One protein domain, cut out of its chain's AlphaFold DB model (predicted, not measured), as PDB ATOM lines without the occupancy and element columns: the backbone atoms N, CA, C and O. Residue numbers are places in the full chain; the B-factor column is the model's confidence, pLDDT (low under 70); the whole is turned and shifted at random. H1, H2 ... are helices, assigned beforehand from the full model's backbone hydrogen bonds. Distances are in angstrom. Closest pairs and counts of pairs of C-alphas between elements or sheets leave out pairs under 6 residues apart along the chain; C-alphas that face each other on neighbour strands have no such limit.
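Overview. This is residues 249 to 296 of the 676 residues of the protein "AQP protein" of Symbiodinium necroappetens (UniProt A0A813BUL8). The chain folds back on itself. Helices H1 and H2 make one side, the longer helix H3 makes the other, and a loop of residues 267 to 280 joins the two sides. The printed part has 48 residues with three named helices, in the order H1, H2, H3, and no named strand; the class is all helix. It is compact, with a radius of gyration of the C-alphas of 10.6 A, and spans 30 by 23 by 15 A.

Along the chain. H1, residues 249 to 252, begins at C-alpha (94.536, 137.125, 146.313). H2 is residues 257 to 266, 14.2 A long. H3, residues 281 to 294, is 19.7 A long and ends at C-alpha (90.574, 142.152, 159.272).

Arrangement. H1 and H2 touch, the closest C-alphas being those of Lys 250 and Ala 260, 5.4 A apart. H1 only just touches H3, with 3 pairs of C-alphas within 8 A; the closest are Ala 252 and Phe 291, 5.7 A, and H3 uses residues 287 to 291 alone. H2 and H3 are apart. In H2 and H3 every O i to N i+4 pair is within hydrogen-bond range; H1 is too short for one.

Size, cuts and confidence. The C-alphas of Gly 277 and Gly 296 are farthest apart, 31.4 A. The printed part has no cut. The link from H2 to H3 is long. Residues 273 to 296 have pLDDT under 70.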
ATOM      1  N   ALA A 249      94.132 135.817 146.833       83.56
ATOM      2  CA  ALA A 249      94.536 137.125 146.313       83.56
ATOM      3  C   ALA A 249      93.391 137.905 145.674       83.56
ATOM      4  O   ALA A 249      93.296 139.127 145.826       83.56
ATOM      5  N   LYS A 250      92.472 137.199 145.007       88.44
ATOM      6  CA  LYS A 250      91.261 137.808 144.468       88.44
ATOM      7  C   LYS A 250      90.374 138.399 145.570       88.44
ATOM      8  O   LYS A 250      89.798 139.468 145.355       88.44
ATOM      9  N   LYS A 251      90.267 137.724 146.718       85.75
ATOM     10  CA  LYS A 251      89.495 138.181 147.882       85.75
ATOM     11  C   LYS A 251      90.214 139.317 148.623       85.75
ATOM     12  O   LYS A 251      89.624 140.379 148.783       85.75
ATOM     13  N   ALA A 252      91.484 139.122 148.978       81.00
ATOM     14  CA  ALA A 252      92.271 140.046 149.796       81.00
ATOM     15  C   ALA A 252      92.478 141.428 149.154       81.00
ATOM     16  O   ALA A 252      92.381 142.442 149.836       81.00
ATOM     17  N   LEU A 253      92.730 141.485 147.840       80.56
ATOM     18  CA  LEU A 253      93.066 142.734 147.136       80.56
ATOM     19  C   LEU A 253      91.990 143.210 146.153       80.56
ATOM     20  O   LEU A 253      92.250 144.077 145.312       80.56
ATOM     21  N   ASN A 254      90.789 142.629 146.228       84.31
ATOM     22  CA  ASN A 254      89.680 142.908 145.316       84.31
ATOM     23  C   ASN A 254      90.125 142.877 143.835       84.31
ATOM     24  O   ASN A 254      90.008 143.856 143.084       84.31
ATOM     25  N   LEU A 255      90.721 141.753 143.426       85.31
ATOM     26  CA  LEU A 255      91.160 141.538 142.046       85.31
ATOM     27  C   LEU A 255      90.041 140.948 141.181       85.31
ATOM     28  O   LEU A 255      89.104 140.293 141.656       85.31
ATOM     29  N   SER A 256      90.162 141.138 139.874       91.75
ATOM     30  CA  SER A 256      89.523 140.259 138.898       91.75
ATOM     31  C   SER A 256      90.250 138.905 138.842       91.75
ATOM     32  O   SER A 256      91.410 138.785 139.238       91.75
ATOM     33  N   TRP A 257      89.581 137.862 138.343       92.81
ATOM     34  CA  TRP A 257      90.208 136.544 138.178       92.81
ATOM     35  C   TRP A 257      91.471 136.569 137.291       92.81
ATOM     36  O   TRP A 257      92.475 135.993 137.711       92.81
ATOM     37  N   PRO A 258      91.494 137.259 136.128       93.19
ATOM     38  CA  PRO A 258      92.703 137.369 135.310       93.19
ATOM     39  C   PRO A 258      93.858 138.079 136.024       93.19
ATOM     40  O   PRO A 258      94.994 137.637 135.909       93.19
ATOM     41  N   GLU A 259      93.581 139.134 136.799       89.19
ATOM     42  CA  GLU A 259      94.595 139.826 137.608       89.19
ATOM     43  C   GLU A 259      95.201 138.911 138.680       89.19
ATOM     44  O   GLU A 259      96.418 138.894 138.847       89.19
ATOM     45  N   ALA A 260      94.375 138.126 139.381       88.19
ATOM     46  CA  ALA A 260      94.844 137.202 140.414       88.19
ATOM     47  C   ALA A 260      95.663 136.032 139.835       88.19
ATOM     48  O   ALA A 260      96.672 135.634 140.412       88.19
ATOM     49  N   VAL A 261      95.273 135.511 138.665       91.25
ATOM     50  CA  VAL A 261      96.043 134.480 137.946       91.25
ATOM     51  C   VAL A 261      97.349 135.051 137.382       91.25
ATOM     52  O   VAL A 261      98.393 134.416 137.511       91.25
ATOM     53  N   TYR A 262      97.327 136.260 136.810       88.44
ATOM     54  CA  TYR A 262      98.532 136.951 136.336       88.44
ATOM     55  C   TYR A 262      99.547 137.148 137.467       88.44
ATOM     56  O   TYR A 262     100.726 136.831 137.310       88.44
ATOM     57  N   LEU A 263      99.075 137.616 138.619       83.94
ATOM     58  CA  LEU A 263      99.849 137.772 139.843       83.94
ATOM     59  C   LEU A 263     100.451 136.441 140.322       83.94
ATOM     60  O   LEU A 263     101.640 136.392 140.615       83.94
ATOM     61  N   TRP A 264      99.674 135.356 140.367       88.31
ATOM     62  CA  TRP A 264     100.182 134.033 140.757       88.31
ATOM     63  C   TRP A 264     101.281 133.522 139.813       88.31
ATOM     64  O   TRP A 264     102.299 132.978 140.246       88.31
ATOM     65  N   ILE A 265     101.107 133.745 138.508       89.19
ATOM     66  CA  ILE A 265     102.070 133.324 137.489       89.19
ATOM     67  C   ILE A 265     103.361 134.154 137.558       89.19
ATOM     68  O   ILE A 265     104.457 133.592 137.508       89.19
ATOM     69  N   THR A 266     103.241 135.479 137.667       83.75
ATOM     70  CA  THR A 266     104.356 136.434 137.497       83.75
ATOM     71  C   THR A 266     104.960 136.963 138.797       83.75
ATOM     72  O   THR A 266     105.981 137.647 138.751       83.75
ATOM     73  N   GLY A 267     104.304 136.745 139.938       80.38
ATOM     74  CA  GLY A 267     104.624 137.396 141.213       80.38
ATOM     75  C   GLY A 267     104.402 138.914 141.221       80.38
ATOM     76  O   GLY A 267     104.753 139.566 142.198       80.38
ATOM     77  N   SER A 268     103.860 139.496 140.144       77.69
ATOM     78  CA  SER A 268     103.789 140.946 139.953       77.69
ATOM     79  C   SER A 268     102.358 141.469 140.158       77.69
ATOM     80  O   SER A 268     101.434 140.966 139.512       77.69
ATOM     81  N   PRO A 269     102.136 142.485 141.017       72.56
ATOM     82  CA  PRO A 269     100.808 143.061 141.217       72.56
ATOM     83  C   PRO A 269     100.330 143.820 139.961       72.56
ATOM     84  O   PRO A 269     101.157 144.390 139.248       72.56
ATOM     85  N   PRO A 270      99.013 143.888 139.680       73.06
ATOM     86  CA  PRO A 270      98.470 144.682 138.572       73.06
ATOM     87  C   PRO A 270      98.810 146.174 138.687       73.06
ATOM     88  O   PRO A 270      98.815 146.727 139.784       73.06
ATOM     89  N   SER A 271      98.998 146.868 137.558       70.06
ATOM     90  CA  SER A 271      99.477 148.265 137.520       70.06
ATOM     91  C   SER A 271      98.634 149.271 138.320       70.06
ATOM     92  O   SER A 271      99.169 150.259 138.807       70.06
ATOM     93  N   ARG A 272      97.329 149.024 138.520       71.62
ATOM     94  CA  ARG A 272      96.469 149.872 139.374       71.62
ATOM     95  C   ARG A 272      96.805 149.804 140.871       71.62
ATOM     96  O   ARG A 272      96.394 150.681 141.620       71.62
ATOM     97  N   LEU A 273      97.509 148.753 141.294       66.50
ATOM     98  CA  LEU A 273      98.045 148.567 142.643       66.50
ATOM     99  C   LEU A 273      99.536 148.942 142.724       66.50
ATOM    100  O   LEU A 273     100.170 148.617 143.715       66.50
ATOM    101  N   GLN A 274     100.095 149.588 141.692       66.25
ATOM    102  CA  GLN A 274     101.475 150.079 141.655       66.25
ATOM    103  C   GLN A 274     101.478 151.620 141.662       66.25
ATOM    104  O   GLN A 274     101.699 152.255 140.628       66.25
ATOM    105  N   LYS A 275     101.240 152.256 142.813       55.69
ATOM    106  CA  LYS A 275     101.076 153.722 142.936       55.69
ATOM    107  C   LYS A 275     102.309 154.526 142.505       55.69
ATOM    108  O   LYS A 275     102.173 155.692 142.148       55.69
ATOM    109  N   THR A 276     103.504 153.929 142.539       53.22
ATOM    110  CA  THR A 276     104.779 154.603 142.207       53.22
ATOM    111  C   THR A 276     105.606 153.901 141.122       53.22
ATOM    112  O   THR A 276     106.732 154.314 140.845       53.22
ATOM    113  N   GLY A 277     105.102 152.811 140.528       45.56
ATOM    114  CA  GLY A 277     105.862 151.982 139.575       45.56
ATOM    115  C   GLY A 277     107.096 151.272 140.164       45.56
ATOM    116  O   GLY A 277     107.871 150.676 139.419       45.56
ATOM    117  N   ARG A 278     107.298 151.344 141.489       41.06
ATOM    118  CA  ARG A 278     108.341 150.624 142.246       41.06
ATOM    119  C   ARG A 278     107.796 149.813 143.420       41.06
ATOM    120  O   ARG A 278     108.586 149.164 144.101       41.06
ATOM    121  N   GLU A 279     106.485 149.872 143.653       50.94
ATOM    122  CA  GLU A 279     105.834 149.065 144.683       50.94
ATOM    123  C   GLU A 279     106.062 147.595 144.359       50.94
ATOM    124  O   GLU A 279     105.811 147.123 143.243       50.94
ATOM    125  N   ASN A 280     106.659 146.912 145.322       51.34
ATOM    126  CA  ASN A 280     107.106 145.543 145.175       51.34
ATOM    127  C   ASN A 280     106.167 144.629 145.971       51.34
ATOM    128  O   ASN A 280     105.170 145.054 146.554       51.34
ATOM    129  N   ILE A 281     106.471 143.340 145.980       51.84
ATOM    130  CA  ILE A 281     105.684 142.342 146.705       51.84
ATOM    131  C   ILE A 281     105.520 142.640 148.215       51.84
ATOM    132  O   ILE A 281     104.607 142.110 148.838       51.84
ATOM    133  N   ASN A 282     106.355 143.485 148.828       51.62
ATOM    134  CA  ASN A 282     106.269 143.769 150.260       51.62
ATOM    135  C   ASN A 282     105.098 144.721 150.571       51.62
ATOM    136  O   ASN A 282     104.463 144.596 151.616       51.62
ATOM    137  N   ASP A 283     104.737 145.606 149.637       56.75
ATOM    138  CA  ASP A 283     103.535 146.446 149.752       56.75
ATOM    139  C   ASP A 283     102.262 145.583 149.625       56.75
ATOM    140  O   ASP A 283     101.294 145.728 150.373       56.75
ATOM    141  N   PHE A 284     102.312 144.597 148.725       57.56
ATOM    142  CA  PHE A 284     101.302 143.549 148.564       57.56
ATOM    143  C   PHE A 284     101.178 142.670 149.825       57.56
ATOM    144  O   PHE A 284     100.071 142.393 150.289       57.56
ATOM    145  N   ALA A 285     102.308 142.279 150.417       56.12
ATOM    146  CA  ALA A 285     102.380 141.523 151.662       56.12
ATOM    147  C   ALA A 285     101.714 142.258 152.827       56.12
ATOM    148  O   ALA A 285     101.008 141.644 153.630       56.12
ATOM    149  N   HIS A 286     101.907 143.579 152.900       60.00
ATOM    150  CA  HIS A 286     101.300 144.402 153.936       60.00
ATOM    151  C   HIS A 286      99.772 144.343 153.866       60.00
ATOM    152  O   HIS A 286      99.129 144.013 154.865       60.00
ATOM    153  N   ALA A 287      99.207 144.538 152.672       61.84
ATOM    154  CA  ALA A 287      97.768 144.461 152.437       61.84
ATOM    155  C   ALA A 287      97.182 143.061 152.730       61.84
ATOM    156  O   ALA A 287      96.053 142.949 153.200       61.84
ATOM    157  N   PHE A 288      97.955 141.985 152.539       65.12
ATOM    158  CA  PHE A 288      97.563 140.648 153.004       65.12
ATOM    159  C   PHE A 288      97.607 140.496 154.525       65.12
ATOM    160  O   PHE A 288      96.710 139.876 155.094       65.12
ATOM    161  N   SER A 289      98.621 141.055 155.194       62.03
ATOM    162  CA  SER A 289      98.684 141.034 156.662       62.03
ATOM    163  C   SER A 289      97.505 141.793 157.287       62.03
ATOM    164  O   SER A 289      96.919 141.321 158.257       62.03
ATOM    165  N   GLU A 290      97.088 142.901 156.668       64.12
ATOM    166  CA  GLU A 290      95.863 143.625 157.020       64.12
ATOM    167  C   GLU A 290      94.605 142.797 156.733       64.12
ATOM    168  O   GLU A 290      93.725 142.730 157.585       64.12
ATOM    169  N   PHE A 291      94.528 142.117 155.583       65.19
ATOM    170  CA  PHE A 291      93.396 141.251 155.252       65.19
ATOM    171  C   PHE A 291      93.188 140.152 156.304       65.19
ATOM    172  O   PHE A 291      92.088 140.040 156.840       65.19
ATOM    173  N   TYR A 292      94.237 139.407 156.667       58.62
ATOM    174  CA  TYR A 292      94.162 138.368 157.702       58.62
ATOM    175  C   TYR A 292      93.821 138.920 159.094       58.62
ATOM    176  O   TYR A 292      93.043 138.297 159.814       58.62
ATOM    177  N   ALA A 293      94.332 140.102 159.454       59.81
ATOM    178  CA  ALA A 293      93.923 140.782 160.683       59.81
ATOM    179  C   ALA A 293      92.442 141.222 160.641       59.81
ATOM    180  O   ALA A 293      91.743 141.146 161.650       59.81
ATOM    181  N   SER A 294      91.943 141.645 159.472       51.84
ATOM    182  CA  SER A 294      90.574 142.152 159.272       51.84
ATOM    183  C   SER A 294      89.500 141.070 159.118       51.84
ATOM    184  O   SER A 294      88.357 141.294 159.507       51.84
ATOM    185  N   GLU A 295      89.851 139.884 158.604       53.59
ATOM    186  CA  GLU A 295      88.955 138.714 158.543       53.59
ATOM    187  C   GLU A 295      88.682 138.114 159.932       53.59
ATOM    188  O   GLU A 295      87.895 137.177 160.053       53.59
ATOM    189  N   GLY A 296      89.320 138.654 160.974       40.81
ATOM    190  CA  GLY A 296      89.233 138.147 162.328       40.81
ATOM    191  C   GLY A 296      90.110 136.920 162.507       40.81
ATOM    192  O   GLY A 296      89.606 135.823 162.732       40.81
TER     193      GLY A 296